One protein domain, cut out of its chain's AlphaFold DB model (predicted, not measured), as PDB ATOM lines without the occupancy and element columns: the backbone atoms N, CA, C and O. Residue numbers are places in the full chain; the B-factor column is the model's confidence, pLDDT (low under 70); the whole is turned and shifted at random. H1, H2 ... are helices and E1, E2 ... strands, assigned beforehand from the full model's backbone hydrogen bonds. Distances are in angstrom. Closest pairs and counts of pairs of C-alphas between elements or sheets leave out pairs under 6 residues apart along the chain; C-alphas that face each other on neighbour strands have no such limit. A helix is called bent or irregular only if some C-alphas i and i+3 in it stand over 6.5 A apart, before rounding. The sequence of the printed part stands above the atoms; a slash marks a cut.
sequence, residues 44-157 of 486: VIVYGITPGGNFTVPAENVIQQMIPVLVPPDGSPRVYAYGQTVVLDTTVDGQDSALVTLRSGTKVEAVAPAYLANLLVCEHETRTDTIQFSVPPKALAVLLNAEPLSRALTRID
ATOM      1  N   VAL A  44      37.314  -4.842 100.528       92.44
ATOM      2  CA  VAL A  44      37.602  -3.796  99.543       92.44
ATOM      3  C   VAL A  44      38.776  -2.953 100.034       92.44
ATOM      4  O   VAL A  44      38.813  -2.550 101.198       92.44
ATOM      5  N   ILE A  45      39.732  -2.688  99.147       94.62
ATOM      6  CA  ILE A  45      40.885  -1.838  99.436       94.62
ATOM      7  C   ILE A  45      40.574  -0.409  98.992       94.62
ATOM      8  O   ILE A  45      40.194  -0.176  97.846       94.62
ATOM      9  N   VAL A  46      40.747   0.542  99.907       95.81
ATOM     10  CA  VAL A  46      40.614   1.979  99.658       95.81
ATOM     11  C   VAL A  46      42.002   2.608  99.618       95.81
ATOM     12  O   VAL A  46      42.794   2.474 100.554       95.81
ATOM     13  N   TYR A  47      42.289   3.337  98.545       96.31
ATOM     14  CA  TYR A  47      43.565   4.016  98.353       96.31
ATOM     15  C   TYR A  47      43.453   5.507  98.666       96.31
ATOM     16  O   TYR A  47      42.374   6.099  98.633       96.31
ATOM     17  N   GLY A  48      44.598   6.145  98.910       95.94
ATOM     18  CA  GLY A  48      44.659   7.599  99.047       95.94
ATOM     19  C   GLY A  48      44.636   8.121 100.483       95.94
ATOM     20  O   GLY A  48      44.475   9.323 100.683       95.94
ATOM     21  N   ILE A  49      44.793   7.244 101.479       96.94
ATOM     22  CA  ILE A  49      44.904   7.593 102.901       96.94
ATOM     23  C   ILE A  49      46.238   7.056 103.440       96.94
ATOM     24  O   ILE A  49      46.651   5.958 103.084       96.94
ATOM     25  N   THR A  50      46.917   7.811 104.304       95.88
ATOM     26  CA  THR A  50      48.090   7.334 105.062       95.88
ATOM     27  C   THR A  50      47.679   6.760 106.425       95.88
ATOM     28  O   THR A  50      46.620   7.131 106.937       95.88
ATOM     29  N   PRO A  51      48.524   5.958 107.106       94.12
ATOM     30  CA  PRO A  51      48.229   5.478 108.465       94.12
ATOM     31  C   PRO A  51      47.952   6.596 109.481       94.12
ATOM     32  O   PRO A  51      47.183   6.415 110.419       94.12
ATOM     33  N   GLY A  52      48.536   7.781 109.270       94.25
ATOM     34  CA  GLY A  52      48.280   8.978 110.082       94.25
ATOM     35  C   GLY A  52      46.955   9.691 109.773       94.25
ATOM     36  O   GLY A  52      46.671  10.732 110.364       94.25
ATOM     37  N   GLY A  53      46.156   9.178 108.832       95.25
ATOM     38  CA  GLY A  53      44.866   9.746 108.439       95.25
ATOM     39  C   GLY A  53      44.964  10.983 107.547       95.25
ATOM     40  O   GLY A  53      44.041  11.793 107.544       95.25
ATOM     41  N   ASN A  54      46.075  11.164 106.825       96.62
ATOM     42  CA  ASN A  54      46.195  12.222 105.819       96.62
ATOM     43  C   ASN A  54      45.787  11.685 104.447       96.62
ATOM     44  O   ASN A  54      46.097  10.543 104.113       96.62
ATOM     45  N   PHE A  55      45.139  12.525 103.646       97.19
ATOM     46  CA  PHE A  55      44.768  12.186 102.278       97.19
ATOM     47  C   PHE A  55      45.949  12.455 101.331       97.19
ATOM     48  O   PHE A  55      46.516  13.547 101.351       97.19
ATOM     49  N   THR A  56      46.337  11.467 100.522       96.12
ATOM     50  CA  THR A  56      47.386  11.601  99.484       96.12
ATOM     51  C   THR A  56      46.819  11.923  98.101       96.12
ATOM     52  O   THR A  56      47.565  12.201  97.167       96.12
ATOM     53  N   VAL A  57      45.494  11.910  97.985       95.69
ATOM     54  CA  VAL A  57      44.689  12.337  96.834       95.69
ATOM     55  C   VAL A  57      43.573  13.256  97.355       95.69
ATOM     56  O   VAL A  57      43.376  13.320  98.570       95.69
ATOM     57  N   PRO A  58      42.818  13.974  96.504       96.25
ATOM     58  CA  PRO A  58      41.649  14.717  96.971       96.25
ATOM     59  C   PRO A  58      40.700  13.826  97.787       96.25
ATOM     60  O   PRO A  58      40.383  12.717  97.358       96.25
ATOM     61  N   ALA A  59      40.230  14.308  98.943       94.31
ATOM     62  CA  ALA A  59      39.343  13.538  99.823       94.31
ATOM     63  C   ALA A  59      38.069  13.061  99.097       94.31
ATOM     64  O   ALA A  59      37.607  11.950  99.340       94.31
ATOM     65  N   GLU A  60      37.572  13.843  98.134       94.88
ATOM     66  CA  GLU A  60      36.458  13.474  97.251       94.88
ATOM     67  C   GLU A  60      36.693  12.163  96.491       94.88
ATOM     68  O   GLU A  60      35.793  11.332  96.397       94.88
ATOM     69  N   ASN A  61      37.918  11.903  96.024       96.00
ATOM     70  CA  ASN A  61      38.235  10.652  95.331       96.00
ATOM     71  C   ASN A  61      38.158   9.449  96.279       96.00
ATOM     72  O   ASN A  61      37.841   8.342  95.853       96.00
ATOM     73  N   VAL A  62      38.462   9.650  97.561       96.56
ATOM     74  CA  VAL A  62      38.340   8.606  98.585       96.56
ATOM     75  C   VAL A  62      36.872   8.385  98.949       96.56
ATOM     76  O   VAL A  62      36.436   7.244  99.061       96.56
ATOM     77  N   ILE A  63      36.080   9.457  99.053       95.12
ATOM     78  CA  ILE A  63      34.631   9.377  99.288       95.12
ATOM     79  C   ILE A  63      33.952   8.576  98.169       95.12
ATOM     80  O   ILE A  63      33.203   7.644  98.456       95.12
ATOM     81  N   GLN A  64      34.263   8.873  96.903       94.50
ATOM     82  CA  GLN A  64      33.714   8.148  95.751       94.50
ATOM     83  C   GLN A  64      34.133   6.670  95.714       94.50
ATOM     84  O   GLN A  64      33.338   5.831  95.302       94.50
ATOM     85  N   GLN A  65      35.337   6.327  96.189       94.62
ATOM     86  CA  GLN A  65      35.748   4.925  96.359       94.62
ATOM     87  C   GLN A  65      34.951   4.213  97.461       94.62
ATOM     88  O   GLN A  65      34.646   3.031  97.329       94.62
ATOM     89  N   MET A  66      34.615   4.909  98.552       93.69
ATOM     90  CA  MET A  66      33.942   4.310  99.707       93.69
ATOM     91  C   MET A  66      32.436   4.130  99.521       93.69
ATOM     92  O   MET A  66      31.896   3.132  99.992       93.69
ATOM     93  N   ILE A  67      31.752   5.065  98.851       94.19
ATOM     94  CA  ILE A  67      30.292   5.018  98.650       94.19
ATOM     95  C   ILE A  67      29.795   3.642  98.165       94.19
ATOM     96  O   ILE A  67      28.948   3.084  98.859       94.19
ATOM     97  N   PRO A  68      30.317   3.040  97.076       93.31
ATOM     98  CA  PRO A  68      29.820   1.751  96.588       93.31
ATOM     99  C   PRO A  68      30.120   0.573  97.528       93.31
ATOM    100  O   PRO A  68      29.545  -0.497  97.360       93.31
ATOM    101  N   VAL A  69      31.007   0.741  98.513       92.31
ATOM    102  CA  VAL A  69      31.270  -0.278  99.541       92.31
ATOM    103  C   VAL A  69      30.264  -0.179 100.685       92.31
ATOM    104  O   VAL A  69      29.815  -1.190 101.218       92.31
ATOM    105  N   LEU A  70      29.922   1.048 101.084       92.31
ATOM    106  CA  LEU A  70      28.998   1.311 102.191       92.31
ATOM    107  C   LEU A  70      27.532   1.179 101.758       92.31
ATOM    108  O   LEU A  70      26.688   0.711 102.527       92.31
ATOM    109  N   VAL A  71      27.254   1.570 100.514       91.06
ATOM    110  CA  VAL A  71      25.951   1.511  99.851       91.06
ATOM    111  C   VAL A  71      26.134   0.804  98.502       91.06
ATOM    112  O   VAL A  71      26.282   1.463  97.469       91.06
ATOM    113  N   PRO A  72      26.187  -0.538  98.503       89.06
ATOM    114  CA  PRO A  72      26.321  -1.314  97.281       89.06
ATOM    115  C   PRO A  72      25.208  -1.019  96.260       89.06
ATOM    116  O   PRO A  72      24.039  -0.889  96.633       89.06
ATOM    117  N   PRO A  73      25.538  -0.935  94.957       84.69
ATOM    118  CA  PRO A  73      24.563  -0.653  93.902       84.69
ATOM    119  C   PRO A  73      23.592  -1.814  93.634       84.69
ATOM    120  O   PRO A  73      22.608  -1.626  92.927       84.69
ATOM    121  N   ASP A  74      23.851  -3.000  94.190       85.12
ATOM    122  CA  ASP A  74      22.974  -4.174  94.104       85.12
ATOM    123  C   ASP A  74      21.743  -4.089  95.027       85.12
ATOM    124  O   ASP A  74      20.938  -5.018  95.070       85.12
ATOM    125  N   GLY A  75      21.580  -2.977  95.751       75.62
ATOM    126  CA  GLY A  75      20.452  -2.759  96.650       75.62
ATOM    127  C   GLY A  75      20.609  -3.423  98.018       75.62
ATOM    128  O   GLY A  75      19.615  -3.533  98.733       75.62
ATOM    129  N   SER A  76      21.828  -3.826  98.408       83.38
ATOM    130  CA  SER A  76      22.145  -4.382  99.734       83.38
ATOM    131  C   SER A  76      22.920  -3.396 100.639       83.38
ATOM    132  O   SER A  76      24.078  -3.636 100.999       83.38
ATOM    133  N   PRO A  77      22.325  -2.246 101.028       85.62
ATOM    134  CA  PRO A  77      23.004  -1.260 101.860       85.62
ATOM    135  C   PRO A  77      23.506  -1.887 103.163       85.62
ATOM    136  O   PRO A  77      22.796  -2.610 103.860       85.62
ATOM    137  N   ARG A  78      24.764  -1.600 103.492       89.12
ATOM    138  CA  ARG A  78      25.393  -2.043 104.744       89.12
ATOM    139  C   ARG A  78      25.433  -0.920 105.758       89.12
ATOM    140  O   ARG A  78      25.401  -1.174 106.955       89.12
ATOM    141  N   VAL A  79      25.491   0.320 105.287       94.69
ATOM    142  CA  VAL A  79      25.478   1.513 106.125       94.69
ATOM    143  C   VAL A  79      24.258   2.355 105.795       94.69
ATOM    144  O   VAL A  79      23.939   2.593 104.630       94.69
ATOM    145  N   TYR A  80      23.604   2.839 106.842       95.19
ATOM    146  CA  TYR A  80      22.363   3.583 106.755       95.19
ATOM    147  C   TYR A  80      22.466   4.906 107.505       95.19
ATOM    148  O   TYR A  80      23.180   5.030 108.503       95.19
ATOM    149  N   ALA A  81      21.694   5.884 107.051       94.12
ATOM    150  CA  ALA A  81      21.339   7.042 107.852       94.12
ATOM    151  C   ALA A  81      20.095   6.699 108.686       94.12
ATOM    152  O   ALA A  81      19.085   6.264 108.137       94.12
ATOM    153  N   TYR A  82      20.164   6.901 110.001       90.50
ATOM    154  CA  TYR A  82      19.044   6.687 110.921       90.50
ATOM    155  C   TYR A  82      18.929   7.877 111.875       90.50
ATOM    156  O   TYR A  82      19.750   8.047 112.782       90.50
ATOM    157  N   GLY A  83      17.950   8.751 111.636       85.31
ATOM    158  CA  GLY A  83      17.883  10.056 112.296       85.31
ATOM    159  C   GLY A  83      19.178  10.857 112.089       85.31
ATOM    160  O   GLY A  83      19.646  11.025 110.965       85.31
ATOM    161  N   GLN A  84      19.790  11.317 113.184       83.75
ATOM    162  CA  GLN A  84      21.080  12.031 113.167       83.75
ATOM    163  C   GLN A  84      22.305  11.100 113.193       83.75
ATOM    164  O   GLN A  84      23.447  11.561 113.290       83.75
ATOM    165  N   THR A  85      22.091   9.786 113.130       89.94
ATOM    166  CA  THR A  85      23.155   8.786 113.235       89.94
ATOM    167  C   THR A  85      23.482   8.147 111.891       89.94
ATOM    168  O   THR A  85      22.637   8.059 111.000       89.94
ATOM    169  N   VAL A  86      24.726   7.686 111.753       93.88
ATOM    170  CA  VAL A  86      25.130   6.740 110.707       93.88
ATOM    171  C   VAL A  86      25.355   5.401 111.381       93.88
ATOM    172  O   VAL A  86      26.129   5.322 112.338       93.88
ATOM    173  N   VAL A  87      24.681   4.366 110.895       93.81
ATOM    174  CA  VAL A  87      24.697   3.031 111.493       93.81
ATOM    175  C   VAL A  87      25.136   1.979 110.488       93.81
ATOM    176  O   VAL A  87      24.806   2.065 109.310       93.81
ATOM    177  N   LEU A  88      25.882   0.992 110.965       94.00
ATOM    178  CA  LEU A  88      26.291  -0.191 110.223       94.00
ATOM    179  C   LEU A  88      25.370  -1.356 110.578       94.00
ATOM    180  O   LEU A  88      25.209  -1.664 111.758       94.00
ATOM    181  N   ASP A  89      24.843  -2.023 109.561       92.38
ATOM    182  CA  ASP A  89      24.206  -3.332 109.669       92.38
ATOM    183  C   ASP A  89      25.277  -4.434 109.674       92.38
ATOM    184  O   ASP A  89      26.002  -4.667 108.691       92.38
ATOM    185  N   THR A  90      25.420  -5.065 110.837       89.00
ATOM    186  CA  THR A  90      26.420  -6.097 111.108       89.00
ATOM    187  C   THR A  90      25.913  -7.081 112.152       89.00
ATOM    188  O   THR A  90      25.033  -6.776 112.945       89.00
ATOM    189  N   THR A  91      26.535  -8.252 112.221       81.56
ATOM    190  CA  THR A  91      26.371  -9.176 113.346       81.56
ATOM    191  C   THR A  91      27.382  -8.822 114.435       81.56
ATOM    192  O   THR A  91      28.581  -8.794 114.144       81.56
ATOM    193  N   VAL A  92      26.936  -8.535 115.661       64.69
ATOM    194  CA  VAL A  92      27.845  -8.188 116.778       64.69
ATOM    195  C   VAL A  92      28.455  -9.451 117.398       64.69
ATOM    196  O   VAL A  92      29.669  -9.508 117.570       64.69
ATOM    197  N   ASP A  93      27.647 -10.501 117.580       65.44
ATOM    198  CA  ASP A  93      28.066 -11.782 118.183       65.44
ATOM    199  C   ASP A  93      28.157 -12.930 117.157       65.44
ATOM    200  O   ASP A  93      28.240 -14.106 117.501       65.44
ATOM    201  N   GLY A  94      28.113 -12.591 115.864       63.22
ATOM    202  CA  GLY A  94      28.166 -13.553 114.757       63.22
ATOM    203  C   GLY A  94      26.876 -14.347 114.513       63.22
ATOM    204  O   GLY A  94      26.862 -15.181 113.612       63.22
ATOM    205  N   GLN A  95      25.813 -14.089 115.281       67.69
ATOM    206  CA  GLN A  95      24.509 -14.743 115.127       67.69
ATOM    207  C   GLN A  95      23.438 -13.755 114.659       67.69
ATOM    208  O   GLN A  95      22.932 -13.893 113.549       67.69
ATOM    209  N   ASP A  96      23.167 -12.718 115.454       73.88
ATOM    210  CA  ASP A  96      22.068 -11.791 115.180       73.88
ATOM    211  C   ASP A  96      22.547 -10.496 114.523       73.88
ATOM    212  O   ASP A  96      23.505  -9.854 114.978       73.88
ATOM    213  N   SER A  97      21.852 -10.096 113.455       83.12
ATOM    214  CA  SER A  97      22.020  -8.777 112.848       83.12
ATOM    215  C   SER A  97      21.582  -7.685 113.818       83.12
ATOM    216  O   SER A  97      20.572  -7.796 114.515       83.12
ATOM    217  N   ALA A  98      22.363  -6.614 113.858       85.50
ATOM    218  CA  ALA A  98      22.099  -5.445 114.667       85.50
ATOM    219  C   ALA A  98      22.655  -4.189 113.992       85.50
ATOM    220  O   ALA A  98      23.532  -4.228 113.126       85.50
ATOM    221  N   LEU A  99      22.159  -3.041 114.447       89.88
ATOM    222  CA  LEU A  99      22.666  -1.743 114.034       89.88
ATOM    223  C   LEU A  99      23.692  -1.226 115.037       89.88
ATOM    224  O   LEU A  99      23.362  -0.942 116.189       89.88
ATOM    225  N   VAL A 100      24.924  -1.042 114.571       90.06
ATOM    226  CA  VAL A 100      26.008  -0.424 115.337       90.06
ATOM    227  C   VAL A 100      26.179   1.023 114.904       90.06
ATOM    228  O   VAL A 100      26.342   1.314 113.720       90.06
ATOM    229  N   THR A 101      26.183   1.950 115.857       91.06
ATOM    230  CA  THR A 101      26.403   3.369 115.565       91.06
ATOM    231  C   THR A 101      27.860   3.631 115.186       91.06
ATOM    232  O   THR A 101      28.775   3.366 115.962       91.06
ATOM    233  N   LEU A 102      28.073   4.181 113.991       93.62
ATOM    234  CA  LEU A 102      29.375   4.658 113.517       93.62
ATOM    235  C   LEU A 102      29.572   6.149 113.812       93.62
ATOM    236  O   LEU A 102      30.687   6.590 114.089       93.62
ATOM    237  N   ARG A 103      28.493   6.936 113.732       92.50
ATOM    238  CA  ARG A 103      28.496   8.389 113.944       92.50
ATOM    239  C   ARG A 103      27.201   8.826 114.619       92.50
ATOM    240  O   ARG A 103      26.131   8.414 114.180       92.50
ATOM    241  N   SER A 104      27.307   9.720 115.595       87.44
ATOM    242  CA  SER A 104      26.192  10.396 116.266       87.44
ATOM    243  C   SER A 104      26.321  11.905 116.049       87.44
ATOM    244  O   SER A 104      27.306  12.502 116.485       87.44
ATOM    245  N   GLY A 105      25.377  12.532 115.340       85.25
ATOM    246  CA  GLY A 105      25.530  13.932 114.934       85.25
ATOM    247  C   GLY A 105      26.779  14.091 114.065       85.25
ATOM    248  O   GLY A 105      26.885  13.437 113.032       85.25
ATOM    249  N   THR A 106      27.748  14.901 114.499       86.88
ATOM    250  CA  THR A 106      29.048  15.059 113.818       86.88
ATOM    251  C   THR A 106      30.166  14.192 114.404       86.88
ATOM    252  O   THR A 106      31.245  14.064 113.815       86.88
ATOM    253  N   LYS A 107      29.924  13.573 115.563       90.44
ATOM    254  CA  LYS A 107      30.914  12.801 116.309       90.44
ATOM    255  C   LYS A 107      30.975  11.367 115.795       90.44
ATOM    256  O   LYS A 107      29.970  10.663 115.770       90.44
ATOM    257  N   VAL A 108      32.168  10.915 115.422       93.50
ATOM    258  CA  VAL A 108      32.429   9.509 115.075       93.50
ATOM    259  C   VAL A 108      32.701   8.707 116.345       93.50
ATOM    260  O   VAL A 108      33.454   9.151 117.215       93.50
ATOM    261  N   GLU A 109      32.090   7.530 116.454       92.62
ATOM    262  CA  GLU A 109      32.275   6.634 117.595       92.62
ATOM    263  C   GLU A 109      33.674   6.003 117.571       92.62
ATOM    264  O   GLU A 109      34.189   5.629 116.517       92.62
ATOM    265  N   ALA A 110      34.297   5.839 118.743       91.94
ATOM    266  CA  ALA A 110      35.682   5.359 118.847       91.94
ATOM    267  C   ALA A 110      35.893   3.964 118.228       91.94
ATOM    268  O   ALA A 110      36.969   3.658 117.719       91.94
ATOM    269  N   VAL A 111      34.850   3.132 118.245       90.75
ATOM    270  CA  VAL A 111      34.843   1.772 117.689       90.75
ATOM    271  C   VAL A 111      34.556   1.726 116.183       90.75
ATOM    272  O   VAL A 111      34.763   0.686 115.559       90.75
ATOM    273  N   ALA A 112      34.116   2.830 115.568       94.75
ATOM    274  CA  ALA A 112      33.710   2.862 114.162       94.75
ATOM    275  C   ALA A 112      34.798   2.377 113.178       94.75
ATOM    276  O   ALA A 112      34.454   1.608 112.277       94.75
ATOM    277  N   PRO A 113      36.100   2.713 113.344       95.12
ATOM    278  CA  PRO A 113      37.165   2.159 112.502       95.12
ATOM    279  C   PRO A 113      37.243   0.630 112.520       95.12
ATOM    280  O   PRO A 113      37.474   0.018 111.482       95.12
ATOM    281  N   ALA A 114      37.049   0.009 113.688       92.50
ATOM    282  CA  ALA A 114      37.117  -1.443 113.839       92.50
ATOM    283  C   ALA A 114      35.924  -2.130 113.164       92.50
ATOM    284  O   ALA A 114      36.093  -3.140 112.485       92.50
ATOM    285  N   TYR A 115      34.729  -1.548 113.286       92.31
ATOM    286  CA  TYR A 115      33.537  -2.069 112.624       92.31
ATOM    287  C   TYR A 115      33.589  -1.910 111.104       92.31
ATOM    288  O   TYR A 115      33.279  -2.858 110.385       92.31
ATOM    289  N   LEU A 116      34.044  -0.760 110.595       93.50
ATOM    290  CA  LEU A 116      34.216  -0.550 109.153       93.50
ATOM    291  C   LEU A 116      35.322  -1.415 108.546       93.50
ATOM    292  O   LEU A 116      35.225  -1.766 107.370       93.50
ATOM    293  N   ALA A 117      36.306  -1.840 109.345       92.81
ATOM    294  CA  ALA A 117      37.312  -2.815 108.925       92.81
ATOM    295  C   ALA A 117      36.719  -4.191 108.556       92.81
ATOM    296  O   ALA A 117      37.413  -5.030 107.986       92.81
ATOM    297  N   ASN A 118      35.435  -4.437 108.843       90.25
ATOM    298  CA  ASN A 118      34.718  -5.611 108.345       90.25
ATOM    299  C   ASN A 118      34.226  -5.471 106.899       90.25
ATOM    300  O   ASN A 118      33.866  -6.485 106.301       90.25
ATOM    301  N   LEU A 119      34.201  -4.255 106.347       91.69
ATOM    302  CA  LEU A 119      33.785  -3.974 104.971       91.69
ATOM    303  C   LEU A 119      34.976  -3.614 104.077       91.69
ATOM    304  O   LEU A 119      35.055  -4.059 102.932       91.69
ATOM    305  N   LEU A 120      35.907  -2.812 104.599       94.25
ATOM    306  CA  LEU A 120      37.020  -2.262 103.831       94.25
ATOM    307  C   LEU A 120      38.266  -2.021 104.676       94.25
ATOM    308  O   LEU A 120      38.188  -1.831 105.886       94.25
ATOM    309  N   VAL A 121      39.413  -1.965 104.014       95.00
ATOM    310  CA  VAL A 121      40.697  -1.564 104.601       95.00
ATOM    311  C   VAL A 121      41.361  -0.515 103.724       95.00
ATOM    312  O   VAL A 121      41.107  -0.440 102.525       95.00
ATOM    313  N   CYS A 122      42.218   0.304 104.318       96.25
ATOM    314  CA  CYS A 122      43.084   1.205 103.578       96.25
ATOM    315  C   CYS A 122      44.395   0.503 103.236       96.25
ATOM    316  O   CYS A 122      44.910  -0.268 104.046       96.25
ATOM    317  N   GLU A 123      44.963   0.834 102.083       95.00
ATOM    318  CA  GLU A 123      46.304   0.407 101.690       95.00
ATOM    319  C   GLU A 123      47.170   1.618 101.348       95.00
ATOM    320  O   GLU A 123      46.732   2.564 100.688       95.00
ATOM    321  N   HIS A 124      48.414   1.596 101.825       93.56
ATOM    322  CA  HIS A 124      49.392   2.638 101.555       93.56
ATOM    323  C   HIS A 124      50.737   2.019 101.183       93.56
ATOM    324  O   HIS A 124      51.311   1.246 101.952       93.56
ATOM    325  N   GLU A 125      51.248   2.381 100.010       90.12
ATOM    326  CA  GLU A 125      52.596   2.017  99.589       90.12
ATOM    327  C   GLU A 125      53.622   2.950 100.231       90.12
ATOM    328  O   GLU A 125      53.546   4.177 100.129       90.12
ATOM    329  N   THR A 126      54.607   2.356 100.894       83.88
ATOM    330  CA  THR A 126      55.803   3.045 101.375       83.88
ATOM    331  C   THR A 126      56.969   2.787 100.417       83.88
ATOM    332  O   THR A 126      56.842   2.074  99.427       83.88
ATOM    333  N   ARG A 127      58.150   3.351 100.701       80.38
ATOM    334  CA  ARG A 127      59.344   3.112  99.867       80.38
ATOM    335  C   ARG A 127      59.799   1.650  99.845       80.38
ATOM    336  O   ARG A 127      60.536   1.286  98.934       80.38
ATOM    337  N   THR A 128      59.445   0.860 100.857       77.44
ATOM    338  CA  THR A 128      59.947  -0.511 101.030       77.44
ATOM    339  C   THR A 128      58.846  -1.557 101.051       77.44
ATOM    340  O   THR A 128      59.098  -2.677 100.617       77.44
ATOM    341  N   ASP A 129      57.649  -1.200 101.522       80.56
ATOM    342  CA  ASP A 129      56.571  -2.149 101.803       80.56
ATOM    343  C   ASP A 129      55.185  -1.550 101.539       80.56
ATOM    344  O   ASP A 129      54.985  -0.334 101.621       80.56
ATOM    345  N   THR A 130      54.209  -2.422 101.311       86.06
ATOM    346  CA  THR A 130      52.783  -2.082 101.278       86.06
ATOM    347  C   THR A 130      52.162  -2.436 102.620       86.06
ATOM    348  O   THR A 130      52.319  -3.558 103.103       86.06
ATOM    349  N   ILE A 131      51.462  -1.484 103.234       89.88
ATOM    350  CA  ILE A 131      50.811  -1.685 104.532       89.88
ATOM    351  C   ILE A 131      49.299  -1.527 104.411       89.88
ATOM    352  O   ILE A 131      48.814  -0.595 103.767       89.88
ATOM    353  N   GLN A 132      48.565  -2.419 105.080       91.75
ATOM    354  CA  GLN A 132      47.114  -2.349 105.220       91.75
ATOM    355  C   GLN A 132      46.723  -1.993 106.655       91.75
ATOM    356  O   GLN A 132      47.349  -2.445 107.616       91.75
ATOM    357  N   PHE A 133      45.697  -1.163 106.802       94.50
ATOM    358  CA  PHE A 133      45.223  -0.661 108.093       94.50
ATOM    359  C   PHE A 133      43.736  -0.286 108.009       94.50
ATOM    360  O   PHE A 133      43.184  -0.119 106.923       94.50
ATOM    361  N   SER A 134      43.053  -0.168 109.149       96.06
ATOM    362  CA  SER A 134      41.671   0.332 109.189       96.06
ATOM    363  C   SER A 134      41.618   1.828 108.875       96.06
ATOM    364  O   SER A 134      42.616   2.530 109.025       96.06
ATOM    365  N   VAL A 135      40.455   2.351 108.470       96.44
ATOM    366  CA  VAL A 135      40.309   3.793 108.211       96.44
ATOM    367  C   VAL A 135      40.658   4.581 109.483       96.44
ATOM    368  O   VAL A 135      39.945   4.449 110.482       96.44
ATOM    369  N   PRO A 136      41.712   5.419 109.485       96.38
ATOM    370  CA  PRO A 136      42.120   6.123 110.694       96.38
ATOM    371  C   PRO A 136      41.017   7.072 111.185       96.38
ATOM    372  O   PRO A 136      40.384   7.724 110.348       96.38
ATOM    373  N   PRO A 137      40.825   7.251 112.510       94.56
ATOM    374  CA  PRO A 137      39.750   8.084 113.062       94.56
ATOM    375  C   PRO A 137      39.674   9.493 112.457       94.56
ATOM    376  O   PRO A 137      38.592   9.987 112.154       94.56
ATOM    377  N   LYS A 138      40.836  10.119 112.219       94.38
ATOM    378  CA  LYS A 138      40.944  11.450 111.605       94.38
ATOM    379  C   LYS A 138      40.350  11.491 110.193       94.38
ATOM    380  O   LYS A 138      39.576  12.391 109.886       94.38
ATOM    381  N   ALA A 139      40.707  10.526 109.345       96.12
ATOM    382  CA  ALA A 139      40.167  10.436 107.991       96.12
ATOM    383  C   ALA A 139      38.681  10.063 108.037       96.12
ATOM    384  O   ALA A 139      37.870  10.668 107.343       96.12
ATOM    385  N   LEU A 140      38.311   9.122 108.910       95.62
ATOM    386  CA  LEU A 140      36.938   8.657 109.045       95.62
ATOM    387  C   LEU A 140      35.974   9.777 109.457       95.62
ATOM    388  O   LEU A 140      34.862   9.835 108.945       95.62
ATOM    389  N   ALA A 141      36.406  10.701 110.321       95.00
ATOM    390  CA  ALA A 141      35.628  11.883 110.683       95.00
ATOM    391  C   ALA A 141      35.314  12.780 109.479       95.00
ATOM    392  O   ALA A 141      34.188  13.255 109.363       95.00
ATOM    393  N   VAL A 142      36.270  12.979 108.565       95.50
ATOM    394  CA  VAL A 142      36.039  13.729 107.319       95.50
ATOM    395  C   VAL A 142      35.063  12.974 106.418       95.50
ATOM    396  O   VAL A 142      34.110  13.556 105.912       95.50
ATOM    397  N   LEU A 143      35.267  11.666 106.265       95.12
ATOM    398  CA  LEU A 143      34.490  10.818 105.363       95.12
ATOM    399  C   LEU A 143      33.029  10.669 105.813       95.12
ATOM    400  O   LEU A 143      32.121  10.892 105.020       95.12
ATOM    401  N   LEU A 144      32.786  10.348 107.089       94.62
ATOM    402  CA  LEU A 144      31.433  10.156 107.629       94.62
ATOM    403  C   LEU A 144      30.640  11.457 107.767       94.62
ATOM    404  O   LEU A 144      29.422  11.394 107.887       94.62
ATOM    405  N   ASN A 145      31.290  12.622 107.755       94.62
ATOM    406  CA  ASN A 145      30.615  13.925 107.749       94.62
ATOM    407  C   ASN A 145      30.508  14.539 106.347       94.62
ATOM    408  O   ASN A 145      29.949  15.624 106.198       94.62
ATOM    409  N   ALA A 146      31.017  13.860 105.316       94.62
ATOM    410  CA  ALA A 146      30.961  14.361 103.956       94.62
ATOM    411  C   ALA A 146      29.515  14.390 103.439       94.62
ATOM    412  O   ALA A 146      28.754  13.420 103.564       94.62
ATOM    413  N   GLU A 147      29.139  15.504 102.815       94.12
ATOM    414  CA  GLU A 147      27.816  15.668 102.215       94.12
ATOM    415  C   GLU A 147      27.532  14.639 101.100       94.12
ATOM    416  O   GLU A 147      26.439  14.067 101.117       94.12
ATOM    417  N   PRO A 148      28.475  14.313 100.184       94.62
ATOM    418  CA  PRO A 148      28.235  13.293  99.164       94.62
ATOM    419  C   PRO A 148      27.875  11.925  99.752       94.62
ATOM    420  O   PRO A 148      26.928  11.293  99.286       94.62
ATOM    421  N   LEU A 149      28.562  11.494 100.818       93.06
ATOM    422  CA  LEU A 149      28.217  10.250 101.507       93.06
ATOM    423  C   LEU A 149      26.845  10.361 102.178       93.06
ATOM    424  O   LEU A 149      26.016   9.472 102.021       93.06
ATOM    425  N   SER A 150      26.569  11.469 102.869       91.88
ATOM    426  CA  SER A 150      25.282  11.686 103.546       91.88
ATOM    427  C   SER A 150      24.087  11.652 102.583       91.88
ATOM    428  O   SER A 150      23.007  11.206 102.968       91.88
ATOM    429  N   ARG A 151      24.271  12.095 101.331       92.69
ATOM    430  CA  ARG A 151      23.262  11.992 100.263       92.69
ATOM    431  C   ARG A 151      23.139  10.578  99.687       92.69
ATOM    432  O   ARG A 151      22.058  10.221  99.236       92.69
ATOM    433  N   ALA A 152      24.223   9.805  99.689       93.81
ATOM    434  CA  ALA A 152      24.242   8.437  99.175       93.81
ATOM    435  C   ALA A 152      23.669   7.405 100.162       93.81
ATOM    436  O   ALA A 152      23.173   6.366  99.737       93.81
ATOM    437  N   LEU A 153      23.740   7.666 101.472       95.00
ATOM    438  CA  LEU A 153      23.257   6.739 102.496       95.00
ATOM    439  C   LEU A 153      21.757   6.457 102.362       95.00
ATOM    440  O   LEU A 153      20.924   7.365 102.338       95.00
ATOM    441  N   THR A 154      21.419   5.168 102.376       95.19
ATOM    442  CA  THR A 154      20.028   4.716 102.470       95.19
ATOM    443  C   THR A 154      19.456   5.118 103.827       95.19
ATOM    444  O   THR A 154      20.116   4.963 104.856       95.19
ATOM    445  N   ARG A 155      18.234   5.659 103.843       94.69
ATOM    446  CA  ARG A 155      17.585   6.134 105.071       94.69
ATOM    447  C   ARG A 155      16.715   5.057 105.700       94.69
ATOM    448  O   ARG A 155      15.921   4.421 105.010       94.69
ATOM    449  N   ILE A 156      16.834   4.917 107.009       93.56
ATOM    450  CA  ILE A 156      15.904   4.176 107.854       93.56
ATOM    451  C   ILE A 156      15.105   5.212 108.647       93.56
ATOM    452  O   ILE A 156      15.691   6.127 109.224       93.56
ATOM    453  N   ASP A 157      13.791   5.038 108.698       90.62
ATOM    454  CA  ASP A 157      12.890   5.813 109.554       90.62
ATOM    455  C   ASP A 157      12.427   4.966 110.757       90.62
ATOM    456  O   ASP A 157      12.154   5.507 111.826       90.62
TER     457      ASP A 157
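What this domain is: This is residues 44 to 157 of the 486 residues of an uncharacterized protein of Gemmataceae bacterium (UniProt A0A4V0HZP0). Picture two small sheets at opposite ends of the longest axis, the strongly twisted sheet E4 E3 E2 E7 at one end and the sheet E1 E5 E6 at the other, with H1, H2 and H3 between them along that axis and H4 packed on H1 near the four-strand end. The hairpin of E5 and E6 reaches to one far end at Thr 128, and the last printed residue, Asp 157, is at the other. The printed part has 114 residues, with four named helices and seven named strands in the order E1 H1 E2 E3 E4 H2 E5 E6 H3 H4 E7; its class is mixed, helices and strands, and both sheets, E4 E3 E2 E7 and E1 E5 E6, are mixed. It is compact, with a radius of gyration of the C-alphas of 13.8 A and spans of 47 by 31 by 28 A.

Where its parts are: Find C-alpha 44 at (37.602, -3.796, 99.543); there E1 begins and runs through residues 44 to 47, 9.9 A. Go on to C-alpha 59 at (39.343, 13.538, 99.823), where H1, residues 59 to 70, begins; it is 16.2 A long and irregular, but only just, with C-alphas 65 and 68 6.7 A apart. Next come E2, residues 79 to 82, then E3, residues 85 to 91 and 18.2 A, and E4, residues 97 to 104 and 19.9 A. H2, residues 112 to 116, leads on to E5, residues 120 to 125 and 16.7 A, and E6, residues 130 to 133. Then read H3, residues 137 to 144 and 10.1 A, H4, residues 147 to 152, and E7, residues 154 to 156, which ends at C-alpha 156 at (15.904, 4.176, 107.854).

How they stand to each other: Begin with the sheet whose strands run E4 E3 E2 E7, with E4 and E7 at its edges. E2, E3 and E4 form a meander, each strand the antiparallel neighbour of the one before, and both E2 with E3 and E3 with E4 are hairpins. Look at N 80 and O 87, 2.9 A apart, between E2 and E3, and at N 88 and O 100, 2.8 A, between E3 and E4. E7 is parallel to E2, with N 81 and O 154 at 2.9 A. H2 is on this sheet over E4, at a height over the sheet of 8.6 A; their closest C-alphas are those of Leu 102 and Ala 112, 4.7 A apart. H1, H3 and H4 only graze it. H1 touches H4 with residues 63 to 67 alone, the closest C-alphas being those of Ile 67 and Leu 149 at 6.3 A, at a shallow tilt of 22 degrees, the same way. H3 is close to but not clearly touching H1, with the C-alphas of Ile 63 and Leu 143 closest at 6.2 A. In the second sheet, in the order E1 E5 E6, E1 is parallel to E5, with N 46 and O 121 at 2.8 A. E5 and E6 form an antiparallel hairpin, with N 122 and O 133 at 2.8 A. H1 only grazes this sheet with residues 61 to 70; the closest C-alphas of H1 and E1 are those of Val 46 and Gln 65, 6.6 A apart. In H2 and H4 every O i to N i+4 pair is within hydrogen-bond range; in H1 6 of 8 are, and in H3 3 of 4.

The domain as a whole: The C-alphas farthest apart are those of Thr 128 and Asp 157, at 48.2 A. The printed part has no cut, and the link from E1 to H1, with 11 residues, is long. The mean pLDDT of the printed part is 90.9; look for values under 70 at residues 92 to 95, between E3 and E4.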